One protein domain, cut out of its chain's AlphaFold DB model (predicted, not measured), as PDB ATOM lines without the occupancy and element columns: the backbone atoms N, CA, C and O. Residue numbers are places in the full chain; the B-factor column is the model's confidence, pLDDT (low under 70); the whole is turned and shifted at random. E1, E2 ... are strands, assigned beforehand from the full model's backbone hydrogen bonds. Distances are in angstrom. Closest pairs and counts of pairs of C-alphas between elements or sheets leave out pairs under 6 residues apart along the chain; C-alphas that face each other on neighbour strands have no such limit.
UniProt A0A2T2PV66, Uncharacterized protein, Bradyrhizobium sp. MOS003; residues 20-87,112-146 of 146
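This is residues 20 to 87 and 112 to 146 of the 146 residues of an uncharacterized protein of Bradyrhizobium sp. MOS003 (UniProt A0A2T2PV66). With little regular structure, a small sheet, E1 - E4 - E3, lies partly face to face with a long, bent ribbon of E2 and E5; unnamed residues 47 to 78 gather toward one end. The printed part has 103 residues, no named helix and five strands, E1 to E5 along the chain; it is all strand, both sheets antiparallel. It is compact, radius of gyration of the C-alphas 14.2 A, spanning 44 by 25 by 24 A.

E1 is residues 23 to 27, beginning at C-alpha 23 (26.038, -11.980, 34.385); E4 is 122 to 126, E3 79 to 83. E2, 36 to 46, measures 30.2 A; E5, 133 to 145, measures 31.8 A, ending at C-alpha 145 (15.425, 4.912, 47.479).

Inner strand E4 is antiparallel to E1, N 24 and O 124 being 2.8 A apart, and to E3, N 80 and O 125 2.9 A. E2 and E5 are antiparallel, N 40 and O 141 2.9 A; E2 bends by 63 degrees at residue 43, E5 by 88 at 136. E2 and E3 are only just apart, closest C-alphas 8.1 A.

Residues 88 to 111 are cut out, C-alphas 87 and 112 being 20.1 A apart. The E2 to E3 link is long. Residues 86 to 87 have pLDDT under 70.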
ATOM      1  N   VAL A  20      31.848 -12.237  27.815       93.25
ATOM      2  CA  VAL A  20      31.778 -13.711  27.836       93.25
ATOM      3  C   VAL A  20      30.824 -14.249  28.901       93.25
ATOM      4  O   VAL A  20      30.209 -15.295  28.705       93.25
ATOM      5  N   ALA A  21      30.673 -13.537  30.018       89.94
ATOM      6  CA  ALA A  21      29.793 -13.946  31.105       89.94
ATOM      7  C   ALA A  21      28.324 -13.638  30.776       89.94
ATOM      8  O   ALA A  21      28.002 -12.666  30.089       89.94
ATOM      9  N   ALA A  22      27.406 -14.462  31.285       89.62
ATOM     10  CA  ALA A  22      25.978 -14.154  31.221       89.62
ATOM     11  C   ALA A  22      25.608 -12.991  32.155       89.62
ATOM     12  O   ALA A  22      24.760 -12.174  31.805       89.62
ATOM     13  N   TRP A  23      26.288 -12.923  33.305       92.12
ATOM     14  CA  TRP A  23      26.038 -11.980  34.385       92.12
ATOM     15  C   TRP A  23      27.329 -11.285  34.810       92.12
ATOM     16  O   TRP A  23      28.339 -11.941  35.070       92.12
ATOM     17  N   THR A  24      27.263  -9.967  34.945       92.75
ATOM     18  CA  THR A  24      28.308  -9.116  35.509       92.75
ATOM     19  C   THR A  24      27.787  -8.497  36.801       92.75
ATOM     20  O   THR A  24      26.639  -8.063  36.869       92.75
ATOM     21  N   VAL A  25      28.614  -8.484  37.846       92.62
ATOM     22  CA  VAL A  25      28.259  -7.869  39.132       92.62
ATOM     23  C   VAL A  25      28.200  -6.350  38.953       92.62
ATOM     24  O   VAL A  25      29.187  -5.738  38.552       92.62
ATOM     25  N   ALA A  26      27.051  -5.747  39.259       92.94
ATOM     26  CA  ALA A  26      26.894  -4.300  39.389       92.94
ATOM     27  C   ALA A  26      27.190  -3.821  40.815       92.94
ATOM     28  O   ALA A  26      27.885  -2.825  41.012       92.94
ATOM     29  N   LEU A  27      26.651  -4.538  41.802       91.62
ATOM     30  CA  LEU A  27      26.781  -4.253  43.229       91.62
ATOM     31  C   LEU A  27      27.037  -5.560  43.971       91.62
ATOM     32  O   LEU A  27      26.379  -6.557  43.688       91.62
ATOM     33  N   GLU A  28      27.955  -5.563  44.933       89.50
ATOM     34  CA  GLU A  28      28.252  -6.760  45.732       89.50
ATOM     35  C   GLU A  28      27.169  -7.049  46.777       89.50
ATOM     36  O   GLU A  28      26.871  -8.208  47.064       89.50
ATOM     37  N   ALA A  29      26.550  -5.999  47.316       86.38
ATOM     38  CA  ALA A  29      25.457  -6.096  48.267       86.38
ATOM     39  C   ALA A  29      24.537  -4.872  48.164       86.38
ATOM     40  O   ALA A  29      25.010  -3.748  47.986       86.38
ATOM     41  N   LEU A  30      23.231  -5.096  48.292       86.00
ATOM     42  CA  LEU A  30      22.249  -4.041  48.537       86.00
ATOM     43  C   LEU A  30      22.260  -3.618  50.010       86.00
ATOM     44  O   LEU A  30      22.373  -4.464  50.899       86.00
ATOM     45  N   ASP A  31      22.096  -2.317  50.253       87.81
ATOM     46  CA  ASP A  31      21.779  -1.799  51.583       87.81
ATOM     47  C   ASP A  31      20.362  -2.271  51.976       87.81
ATOM     48  O   ASP A  31      19.409  -1.961  51.251       87.81
ATOM     49  N   PRO A  32      20.198  -2.994  53.103       84.81
ATOM     50  CA  PRO A  32      18.895  -3.473  53.568       84.81
ATOM     51  C   PRO A  32      17.854  -2.367  53.801       84.81
ATOM     52  O   PRO A  32      16.662  -2.660  53.874       84.81
ATOM     53  N   ALA A  33      18.275  -1.105  53.947       88.75
ATOM     54  CA  ALA A  33      17.375   0.033  54.110       88.75
ATOM     55  C   ALA A  33      16.683   0.461  52.803       88.75
ATOM     56  O   ALA A  33      15.712   1.226  52.841       88.75
ATOM     57  N   LEU A  34      17.166   0.014  51.641       90.00
ATOM     58  CA  LEU A  34      16.581   0.358  50.348       90.00
ATOM     59  C   LEU A  34      15.292  -0.426  50.104       90.00
ATOM     60  O   LEU A  34      15.222  -1.634  50.307       90.00
ATOM     61  N   LYS A  35      14.275   0.265  49.589       90.75
ATOM     62  CA  LYS A  35      13.000  -0.341  49.171       90.75
ATOM     63  C   LYS A  35      12.820  -0.362  47.664       90.75
ATOM     64  O   LYS A  35      12.008  -1.132  47.153       90.75
ATOM     65  N   TYR A  36      13.554   0.485  46.950       92.12
ATOM     66  CA  TYR A  36      13.473   0.602  45.505       92.12
ATOM     67  C   TYR A  36      14.860   0.739  44.893       92.12
ATOM     68  O   TYR A  36      15.721   1.441  45.426       92.12
ATOM     69  N   VAL A  37      15.032   0.117  43.731       93.12
ATOM     70  CA  VAL A  37      16.189   0.303  42.858       93.12
ATOM     71  C   VAL A  37      15.702   0.846  41.527       93.12
ATOM     72  O   VAL A  37      14.741   0.337  40.955       93.12
ATOM     73  N   ARG A  38      16.376   1.874  41.018       95.06
ATOM     74  CA  ARG A  38      16.189   2.374  39.658       95.06
ATOM     75  C   ARG A  38      17.473   2.174  38.880       95.06
ATOM     76  O   ARG A  38      18.523   2.643  39.302       95.06
ATOM     77  N   CYS A  39      17.378   1.522  37.733       96.50
ATOM     78  CA  CYS A  39      18.497   1.381  36.812       96.50
ATOM     79  C   CYS A  39      18.250   2.271  35.598       96.50
ATOM     80  O   CYS A  39      17.134   2.317  35.083       96.50
ATOM     81  N   ARG A  40      19.292   2.958  35.142       97.94
ATOM     82  CA  ARG A  40      19.308   3.712  33.889       97.94
ATOM     83  C   ARG A  40      20.501   3.275  33.077       97.94
ATOM     84  O   ARG A  40      21.599   3.203  33.620       97.94
ATOM     85  N   ALA A  41      20.286   3.008  31.803       98.31
ATOM     86  CA  ALA A  41      21.347   2.561  30.929       98.31
ATOM     87  C   ALA A  41      21.331   3.309  29.605       98.31
ATOM     88  O   ALA A  41      20.277   3.591  29.034       98.31
ATOM     89  N   ILE A  42      22.529   3.566  29.095       98.44
ATOM     90  CA  ILE A  42      22.783   3.960  27.712       98.44
ATOM     91  C   ILE A  42      23.957   3.136  27.194       98.44
ATOM     92  O   ILE A  42      24.839   2.744  27.952       98.44
ATOM     93  N   GLY A  43      23.990   2.851  25.899       98.00
ATOM     94  CA  GLY A  43      25.079   2.061  25.340       98.00
ATOM     95  C   GLY A  43      24.775   1.509  23.964       98.00
ATOM     96  O   GLY A  43      23.699   1.746  23.409       98.00
ATOM     97  N   LYS A  44      25.763   0.803  23.420       98.31
ATOM     98  CA  LYS A  44      25.716   0.151  22.114       98.31
ATOM     99  C   LYS A  44      26.461  -1.176  22.152       98.31
ATOM    100  O   LYS A  44      27.574  -1.262  22.676       98.31
ATOM    101  N   TRP A  45      25.861  -2.209  21.576       98.12
ATOM    102  CA  TRP A  45      26.482  -3.522  21.437       98.12
ATOM    103  C   TRP A  45      25.852  -4.340  20.319       98.12
ATOM    104  O   TRP A  45      24.731  -4.095  19.888       98.12
ATOM    105  N   THR A  46      26.572  -5.368  19.885       97.56
ATOM    106  CA  THR A  46      26.072  -6.383  18.960       97.56
ATOM    107  C   THR A  46      25.905  -7.700  19.710       97.56
ATOM    108  O   THR A  46      26.891  -8.321  20.115       97.56
ATOM    109  N   ALA A  47      24.650  -8.126  19.899       94.31
ATOM    110  CA  ALA A  47      24.300  -9.274  20.741       94.31
ATOM    111  C   ALA A  47      24.903 -10.605  20.258       94.31
ATOM    112  O   ALA A  47      25.279 -11.448  21.070       94.31
ATOM    113  N   MET A  48      25.022 -10.780  18.941       93.56
ATOM    114  CA  MET A  48      25.736 -11.887  18.302       93.56
ATOM    115  C   MET A  48      26.135 -11.505  16.876       93.56
ATOM    116  O   MET A  48      25.528 -10.624  16.265       93.56
ATOM    117  N   ALA A  49      27.131 -12.196  16.321       90.50
ATOM    118  CA  ALA A  49      27.535 -11.993  14.935       90.50
ATOM    119  C   ALA A  49      26.345 -12.177  13.974       90.50
ATOM    120  O   ALA A  49      25.615 -13.163  14.061       90.50
ATOM    121  N   GLY A  50      26.168 -11.222  13.059       90.81
ATOM    122  CA  GLY A  50      25.074 -11.218  12.084       90.81
ATOM    123  C   GLY A  50      23.814 -10.470  12.530       90.81
ATOM    124  O   GLY A  50      22.948 -10.241  11.689       90.81
ATOM    125  N   LEU A  51      23.713 -10.045  13.795       93.50
ATOM    126  CA  LEU A  51      22.651  -9.133  14.229       93.50
ATOM    127  C   LEU A  51      23.075  -7.660  14.114       93.50
ATOM    128  O   LEU A  51      24.270  -7.360  14.188       93.50
ATOM    129  N   PRO A  52      22.113  -6.730  13.959       95.81
ATOM    130  CA  PRO A  52      22.381  -5.301  14.070       95.81
ATOM    131  C   PRO A  52      22.863  -4.904  15.472       95.81
ATOM    132  O   PRO A  52      22.506  -5.543  16.467       95.81
ATOM    133  N   THR A  53      23.608  -3.801  15.553       97.25
ATOM    134  CA  THR A  53      23.902  -3.130  16.826       97.25
ATOM    135  C   THR A  53      22.599  -2.647  17.470       97.25
ATOM    136  O   THR A  53      21.744  -2.060  16.803       97.25
ATOM    137  N   CYS A  54      22.462  -2.856  18.776       97.75
ATOM    138  CA  CYS A  54      21.346  -2.393  19.589       97.75
ATOM    139  C   CYS A  54      21.824  -1.627  20.825       97.75
ATOM    140  O   CYS A  54      23.018  -1.555  21.115       97.75
ATOM    141  N   GLY A  55      20.867  -1.007  21.515       98.06
ATOM    142  CA  GLY A  55      21.070  -0.372  22.812       98.06
ATOM    143  C   GLY A  55      20.391  -1.154  23.943       98.06
ATOM    144  O   GLY A  55      20.010  -2.311  23.752       98.06
ATOM    145  N   PRO A  56      20.181  -0.515  25.105       98.31
ATOM    146  CA  PRO A  56      19.643  -1.162  26.302       98.31
ATOM    147  C   PRO A  56      18.300  -1.864  26.140       98.31
ATOM    148  O   PRO A  56      18.091  -2.895  26.769       98.31
ATOM    149  N   ASP A  57      17.421  -1.384  25.266       98.06
ATOM    150  CA  ASP A  57      16.132  -2.041  25.021       98.06
ATOM    151  C   ASP A  57      16.225  -3.243  24.060       98.06
ATOM    152  O   ASP A  57      15.225  -3.903  23.778       98.06
ATOM    153  N   GLY A  58      17.423  -3.558  23.559       97.44
ATOM    154  CA  GLY A  58      17.655  -4.654  22.625       97.44
ATOM    155  C   GLY A  58      17.101  -4.380  21.226       97.44
ATOM    156  O   GLY A  58      16.919  -3.235  20.810       97.44
ATOM    157  N   LEU A  59      16.870  -5.449  20.465       96.62
ATOM    158  CA  LEU A  59      16.297  -5.388  19.115       96.62
ATOM    159  C   LEU A  59      14.774  -5.564  19.176       96.62
ATOM    160  O   LEU A  59      14.242  -6.628  18.853       96.62
ATOM    161  N   ILE A  60      14.069  -4.518  19.616       90.75
ATOM    162  CA  ILE A  60      12.599  -4.511  19.695       90.75
ATOM    163  C   ILE A  60      11.994  -4.849  18.323       90.75
ATOM    164  O   ILE A  60      12.386  -4.290  17.298       90.75
ATOM    165  N   GLY A  61      11.015  -5.756  18.310       85.88
ATOM    166  CA  GLY A  61      10.291  -6.158  17.100       85.88
ATOM    167  C   GLY A  61      10.966  -7.264  16.284       85.88
ATOM    168  O   GLY A  61      10.377  -7.725  15.307       85.88
ATOM    169  N   GLN A  62      12.153  -7.734  16.678       86.94
ATOM    170  CA  GLN A  62      12.740  -8.950  16.116       86.94
ATOM    171  C   GLN A  62      12.321 -10.171  16.937       86.94
ATOM    172  O   GLN A  62      12.539 -10.223  18.146       86.94
ATOM    173  N   SER A  63      11.740 -11.169  16.270       87.06
ATOM    174  CA  SER A  63      11.478 -12.470  16.889       87.06
ATOM    175  C   SER A  63      12.788 -13.238  17.027       87.06
ATOM    176  O   SER A  63      13.566 -13.317  16.075       87.06
ATOM    177  N   PHE A  64      13.010 -13.842  18.190       92.88
ATOM    178  CA  PHE A  64      14.186 -14.659  18.463       92.88
ATOM    179  C   PHE A  64      13.764 -15.963  19.152       92.88
ATOM    180  O   PHE A  64      12.780 -15.938  19.884       92.88
ATOM    181  N   PRO A  65      14.436 -17.103  18.914       93.25
ATOM    182  CA  PRO A  65      14.073 -18.354  19.575       93.25
ATOM    183  C   PRO A  65      14.230 -18.271  21.101       93.25
ATOM    184  O   PRO A  65      15.293 -17.884  21.592       93.25
ATOM    185  N   ASP A  66      13.194 -18.670  21.840       92.69
ATOM    186  CA  ASP A  66      13.157 -18.631  23.311       92.69
ATOM    187  C   ASP A  66      14.311 -19.410  23.958       92.69
ATOM    188  O   ASP A  66      14.878 -18.977  24.958       92.69
ATOM    189  N   ASP A  67      14.726 -20.526  23.350       92.88
ATOM    190  CA  ASP A  67      15.844 -21.366  23.801       92.88
ATOM    191  C   ASP A  67      17.221 -20.693  23.658       92.88
ATOM    192  O   ASP A  67      18.244 -21.243  24.075       92.88
ATOM    193  N   ARG A  68      17.265 -19.492  23.072       92.75
ATOM    194  CA  ARG A  68      18.455 -18.644  22.960       92.75
ATOM    195  C   ARG A  68      18.407 -17.424  23.870       92.75
ATOM    196  O   ARG A  68      19.385 -16.672  23.877       92.75
ATOM    197  N   LEU A  69      17.328 -17.215  24.619       93.94
ATOM    198  CA  LEU A  69      17.140 -16.065  25.499       93.94
ATOM    199  C   LEU A  69      17.298 -16.468  26.968       93.94
ATOM    200  O   LEU A  69      17.052 -17.604  27.359       93.94
ATOM    201  N   ILE A  70      17.738 -15.515  27.791       92.31
ATOM    202  CA  ILE A  70      17.767 -15.688  29.252       92.31
ATOM    203  C   ILE A  70      16.377 -15.391  29.826       92.31
ATOM    204  O   ILE A  70      15.935 -16.046  30.768       92.31
ATOM    205  N   LEU A  71      15.705 -14.392  29.252       91.62
ATOM    206  CA  LEU A  71      14.387 -13.908  29.618       91.62
ATOM    207  C   LEU A  71      13.529 -13.860  28.342       91.62
ATOM    208  O   LEU A  71      13.770 -13.035  27.459       91.62
ATOM    209  N   THR A  72      12.592 -14.800  28.211       92.38
ATOM    210  CA  THR A  72      11.860 -15.073  26.956       92.38
ATOM    211  C   THR A  72      10.818 -14.009  26.608       92.38
ATOM    212  O   THR A  72      10.460 -13.851  25.450       92.38
ATOM    213  N   ASP A  73      10.360 -13.236  27.588       89.50
ATOM    214  CA  ASP A  73       9.447 -12.100  27.424       89.50
ATOM    215  C   ASP A  73      10.186 -10.761  27.225       89.50
ATOM    216  O   ASP A  73       9.597  -9.687  27.349       89.50
ATOM    217  N   CYS A  74      11.480 -10.805  26.893       93.06
ATOM    218  CA  CYS A  74      12.319  -9.630  26.689       93.06
ATOM    219  C   CYS A  74      13.036  -9.691  25.332       93.06
ATOM    220  O   CYS A  74      13.362 -10.767  24.830       93.06
ATOM    221  N   ALA A  75      13.299  -8.535  24.716       96.50
ATOM    222  CA  ALA A  75      13.926  -8.480  23.397       96.50
ATOM    223  C   ALA A  75      15.353  -9.054  23.418       96.50
ATOM    224  O   ALA A  75      16.078  -8.950  24.413       96.50
ATOM    225  N   VAL A  76      15.783  -9.633  22.293       96.81
ATOM    226  CA  VAL A  76      17.153 -10.131  22.147       96.81
ATOM    227  C   VAL A  76      18.164  -8.995  22.323       96.81
ATOM    228  O   VAL A  76      18.016  -7.899  21.776       96.81
ATOM    229  N   GLY A  77      19.198  -9.259  23.117       97.00
ATOM    230  CA  GLY A  77      20.247  -8.295  23.437       97.00
ATOM    231  C   GLY A  77      19.835  -7.192  24.411       97.00
ATOM    232  O   GLY A  77      20.688  -6.376  24.739       97.00
ATOM    233  N   ALA A  78      18.589  -7.152  24.892       97.94
ATOM    234  CA  ALA A  78      18.172  -6.168  25.888       97.94
ATOM    235  C   ALA A  78      18.962  -6.320  27.195       97.94
ATOM    236  O   ALA A  78      19.369  -7.423  27.572       97.94
ATOM    237  N   LEU A  79      19.169  -5.211  27.898       98.19
ATOM    238  CA  LEU A  79      19.789  -5.210  29.211       98.19
ATOM    239  C   LEU A  79      18.801  -5.788  30.229       98.19
ATOM    240  O   LEU A  79      17.653  -5.348  30.324       98.19
ATOM    241  N   ILE A  80      19.257  -6.770  31.000       96.69
ATOM    242  CA  ILE A  80      18.483  -7.454  32.038       96.69
ATOM    243  C   ILE A  80      19.230  -7.407  33.364       96.69
ATOM    244  O   ILE A  80      20.458  -7.325  33.406       96.69
ATOM    245  N   GLY A  81      18.480  -7.461  34.454       93.25
ATOM    246  CA  GLY A  81      18.979  -7.419  35.817       93.25
ATOM    247  C   GLY A  81      18.613  -8.672  36.581       93.25
ATOM    248  O   GLY A  81      17.699  -9.400  36.207       93.25
ATOM    249  N   ARG A  82      19.332  -8.914  37.669       89.50
ATOM    250  CA  ARG A  82      18.986  -9.921  38.671       89.50
ATOM    251  C   ARG A  82      19.472  -9.436  40.030       89.50
ATOM    252  O   ARG A  82      20.579  -8.916  40.134       89.50
ATOM    253  N   ILE A  83      18.665  -9.634  41.064       86.50
ATOM    254  CA  ILE A  83      19.042  -9.362  42.455       86.50
ATOM    255  C   ILE A  83      19.217 -10.703  43.167       86.50
ATOM    256  O   ILE A  83      18.407 -11.607  42.993       86.50
ATOM    257  N   GLY A  84      20.287 -10.840  43.946       80.19
ATOM    258  CA  GLY A  84      20.561 -12.020  44.756       80.19
ATOM    259  C   GLY A  84      20.952 -13.285  43.977       80.19
ATOM    260  O   GLY A  84      21.031 -13.339  42.744       80.19
ATOM    261  N   GLY A  85      21.192 -14.348  44.749       71.56
ATOM    262  CA  GLY A  85      21.645 -15.653  44.269       71.56
ATOM    263  C   GLY A  85      23.113 -15.687  43.829       71.56
ATOM    264  O   GLY A  85      23.841 -14.708  43.947       71.56
ATOM    265  N   SER A  86      23.554 -16.848  43.336       66.50
ATOM    266  CA  SER A  86      24.909 -17.043  42.811       66.50
ATOM    267  C   SER A  86      24.927 -16.972  41.284       66.50
ATOM    268  O   SER A  86      24.023 -17.479  40.606       66.50
ATOM    269  N   SER A  87      25.997 -16.394  40.733       62.31
ATOM    270  CA  SER A  87      26.313 -16.445  39.301       62.31
ATOM    271  C   SER A  87      26.647 -17.863  38.808       62.31
ATOM    272  O   SER A  87      26.643 -18.091  37.602       62.31
ATOM    273  N   VAL A 112      12.431  -1.069  40.187       91.19
ATOM    274  CA  VAL A 112      12.091  -2.338  40.827       91.19
ATOM    275  C   VAL A 112      11.899  -2.106  42.319       91.19
ATOM    276  O   VAL A 112      12.737  -1.488  42.977       91.19
ATOM    277  N   LYS A 113      10.782  -2.601  42.858       90.06
ATOM    278  CA  LYS A 113      10.573  -2.681  44.304       90.06
ATOM    279  C   LYS A 113      11.349  -3.879  44.842       90.06
ATOM    280  O   LYS A 113      11.197  -4.988  44.333       90.06
ATOM    281  N   LEU A 114      12.163  -3.654  45.862       86.50
ATOM    282  CA  LEU A 114      12.896  -4.713  46.536       86.50
ATOM    283  C   LEU A 114      11.959  -5.502  47.469       86.50
ATOM    284  O   LEU A 114      11.086  -4.898  48.100       86.50
ATOM    285  N   PRO A 115      12.126  -6.833  47.573       79.44
ATOM    286  CA  PRO A 115      11.527  -7.612  48.649       79.44
ATOM    287  C   PRO A 115      11.939  -7.086  50.029       79.44
ATOM    288  O   PRO A 115      13.015  -6.502  50.185       79.44
ATOM    289  N   ASP A 116      11.114  -7.337  51.043       73.50
ATOM    290  CA  ASP A 116      11.464  -6.992  52.420       73.50
ATOM    291  C   ASP A 116      12.749  -7.733  52.830       73.50
ATOM    292  O   ASP A 116      12.882  -8.937  52.606       73.50
ATOM    293  N   ASN A 117      13.708  -7.007  53.414       70.81
ATOM    294  CA  ASN A 117      15.044  -7.510  53.762       70.81
ATOM    295  C   ASN A 117      15.843  -8.074  52.569       70.81
ATOM    296  O   ASN A 117      16.651  -8.993  52.738       70.81
ATOM    297  N   ALA A 118      15.640  -7.540  51.359       76.00
ATOM    298  CA  ALA A 118      16.461  -7.898  50.209       76.00
ATOM    299  C   ALA A 118      17.948  -7.646  50.503       76.00
ATOM    300  O   ALA A 118      18.379  -6.520  50.737       76.00
ATOM    301  N   THR A 119      18.736  -8.716  50.459       76.69
ATOM    302  CA  THR A 119      20.189  -8.683  50.624       76.69
ATOM    303  C   THR A 119      20.859  -9.469  49.504       76.69
ATOM    304  O   THR A 119      20.260 -10.361  48.893       76.69
ATOM    305  N   GLY A 120      22.113  -9.118  49.225       83.56
ATOM    306  CA  GLY A 120      22.945  -9.785  48.227       83.56
ATOM    307  C   GLY A 120      23.261  -8.932  46.996       83.56
ATOM    308  O   GLY A 120      22.865  -7.764  46.921       83.56
ATOM    309  N   PRO A 121      24.018  -9.507  46.049       87.88
ATOM    310  CA  PRO A 121      24.546  -8.784  44.903       87.88
ATOM    311  C   PRO A 121      23.463  -8.408  43.894       87.88
ATOM    312  O   PRO A 121      22.455  -9.096  43.739       87.88
ATOM    313  N   VAL A 122      23.714  -7.335  43.151       89.88
ATOM    314  CA  VAL A 122      22.963  -6.985  41.945       89.88
ATOM    315  C   VAL A 122      23.823  -7.327  40.746       89.88
ATOM    316  O   VAL A 122      24.981  -6.915  40.666       89.88
ATOM    317  N   TYR A 123      23.246  -8.052  39.802       92.69
ATOM    318  CA  TYR A 123      23.860  -8.387  38.531       92.69
ATOM    319  C   TYR A 123      23.131  -7.690  37.390       92.69
ATOM    320  O   TYR A 123      21.921  -7.463  37.454       92.69
ATOM    321  N   PHE A 124      23.860  -7.434  36.312       95.38
ATOM    322  CA  PHE A 124      23.287  -7.127  35.010       95.38
ATOM    323  C   PHE A 124      23.812  -8.107  33.963       95.38
ATOM    324  O   PHE A 124      24.845  -8.753  34.144       95.38
ATOM    325  N   GLY A 125      23.081  -8.229  32.867       95.69
ATOM    326  CA  GLY A 125      23.425  -9.084  31.749       95.69
ATOM    327  C   GLY A 125      22.724  -8.625  30.482       95.69
ATOM    328  O   GLY A 125      21.936  -7.681  30.491       95.69
ATOM    329  N   PHE A 126      23.001  -9.325  29.393       97.25
ATOM    330  CA  PHE A 126      22.393  -9.073  28.093       97.25
ATOM    331  C   PHE A 126      21.544 -10.276  27.705       97.25
ATOM    332  O   PHE A 126      22.010 -11.417  27.811       97.25
ATOM    333  N   ASN A 127      20.316 -10.028  27.253       96.50
ATOM    334  CA  ASN A 127      19.319 -11.057  27.005       96.50
ATOM    335  C   ASN A 127      19.601 -11.864  25.732       96.50
ATOM    336  O   ASN A 127      19.012 -11.656  24.675       96.50
ATOM    337  N   ILE A 128      20.559 -12.769  25.840       95.44
ATOM    338  CA  ILE A 128      20.936 -13.776  24.853       95.44
ATOM    339  C   ILE A 128      21.769 -14.818  25.604       95.44
ATOM    340  O   ILE A 128      22.433 -14.472  26.578       95.44
ATOM    341  N   LEU A 129      21.758 -16.082  25.191       93.00
ATOM    342  CA  LEU A 129      22.621 -17.141  25.730       93.00
ATOM    343  C   LEU A 129      23.908 -17.316  24.916       93.00
ATOM    344  O   LEU A 129      24.914 -17.795  25.434       93.00
ATOM    345  N   VAL A 130      23.898 -16.906  23.645       93.19
ATOM    346  CA  VAL A 130      25.074 -16.962  22.767       93.19
ATOM    347  C   VAL A 130      26.116 -15.944  23.235       93.19
ATOM    348  O   VAL A 130      25.785 -14.804  23.560       93.19
ATOM    349  N   ARG A 131      27.381 -16.362  23.303       92.06
ATOM    350  CA  ARG A 131      28.526 -15.555  23.752       92.06
ATOM    351  C   ARG A 131      29.744 -15.839  22.854       92.06
ATOM    352  O   ARG A 131      29.824 -16.947  22.320       92.06
ATOM    353  N   PRO A 132      30.692 -14.893  22.700       94.69
ATOM    354  CA  PRO A 132      30.722 -13.559  23.308       94.69
ATOM    355  C   PRO A 132      29.740 -12.574  22.660       94.69
ATOM    356  O   PRO A 132      29.410 -12.689  21.480       94.69
ATOM    357  N   LEU A 133      29.298 -11.592  23.446       95.56
ATOM    358  CA  LEU A 133      28.619 -10.390  22.960       95.56
ATOM    359  C   LEU A 133      29.654  -9.284  22.752       95.56
ATOM    360  O   LEU A 133      30.518  -9.093  23.606       95.56
ATOM    361  N   LYS A 134      29.557  -8.540  21.648       97.69
ATOM    362  CA  LYS A 134      30.491  -7.447  21.347       97.69
ATOM    363  C   LYS A 134      29.968  -6.137  21.917       97.69
ATOM    364  O   LYS A 134      29.019  -5.571  21.371       97.69
ATOM    365  N   LEU A 135      30.567  -5.672  23.008       97.69
ATOM    366  CA  LEU A 135      30.195  -4.429  23.673       97.69
ATOM    367  C   LEU A 135      31.010  -3.264  23.112       97.69
ATOM    368  O   LEU A 135      32.234  -3.252  23.236       97.69
ATOM    369  N   GLU A 136      30.336  -2.266  22.544       98.06
ATOM    370  CA  GLU A 136      30.980  -1.016  22.128       98.06
ATOM    371  C   GLU A 136      31.034  -0.047  23.315       98.06
ATOM    372  O   GLU A 136      32.108   0.438  23.675       98.06
ATOM    373  N   SER A 137      29.891   0.178  23.970       98.31
ATOM    374  CA  SER A 137      29.789   0.992  25.182       98.31
ATOM    375  C   SER A 137      28.591   0.601  26.047       98.31
ATOM    376  O   SER A 137      27.549   0.185  25.540       98.31
ATOM    377  N   LEU A 138      28.725   0.770  27.359       98.31
ATOM    378  CA  LEU A 138      27.631   0.739  28.323       98.31
ATOM    379  C   LEU A 138      27.957   1.692  29.471       98.31
ATOM    380  O   LEU A 138      28.987   1.545  30.119       98.31
ATOM    381  N   GLU A 139      27.039   2.608  29.737       98.38
ATOM    382  CA  GLU A 139      26.942   3.343  30.991       98.38
ATOM    383  C   GLU A 139      25.671   2.858  31.698       98.38
ATOM    384  O   GLU A 139      24.574   2.963  31.147       98.38
ATOM    385  N   LEU A 140      25.823   2.298  32.898       98.06
ATOM    386  CA  LEU A 140      24.733   1.841  33.759       98.06
ATOM    387  C   LEU A 140      24.808   2.576  35.101       98.06
ATOM    388  O   LEU A 140      25.766   2.422  35.858       98.06
ATOM    389  N   THR A 141      23.763   3.334  35.418       98.00
ATOM    390  CA  THR A 141      23.576   3.997  36.710       98.00
ATOM    391  C   THR A 141      22.537   3.243  37.527       98.00
ATOM    392  O   THR A 141      21.408   3.039  37.077       98.00
ATOM    393  N   VAL A 142      22.901   2.866  38.749       96.06
ATOM    394  CA  VAL A 142      22.019   2.240  39.736       96.06
ATOM    395  C   VAL A 142      21.742   3.244  40.851       96.06
ATOM    396  O   VAL A 142      22.664   3.735  41.503       96.06
ATOM    397  N   LEU A 143      20.465   3.544  41.068       96.00
ATOM    398  CA  LEU A 143      19.967   4.472  42.079       96.00
ATOM    399  C   LEU A 143      19.131   3.723  43.122       96.00
ATOM    400  O   LEU A 143      18.418   2.779  42.781       96.00
ATOM    401  N   GLY A 144      19.176   4.173  44.372       94.31
ATOM    402  CA  GLY A 144      18.412   3.628  45.493       94.31
ATOM    403  C   GLY A 144      17.433   4.632  46.079       94.31
ATOM    404  O   GLY A 144      17.699   5.833  46.063       94.31
ATOM    405  N   ALA A 145      16.316   4.142  46.615       93.88
ATOM    406  CA  ALA A 145      15.425   4.912  47.479       93.88
ATOM    407  C   ALA A 145      14.810   4.031  48.583       93.88
ATOM    408  O   ALA A 145      14.627   2.823  48.396       93.88
ATOM    409  N   SER A 146      14.460   4.654  49.711       88.62
ATOM    410  CA  SER A 146      13.850   4.033  50.905       88.62
ATOM    411  C   SER A 146      12.411   4.481  51.137       88.62
ATOM    412  O   SER A 146      12.039   5.581  50.677       88.62
TER     413      SER A 146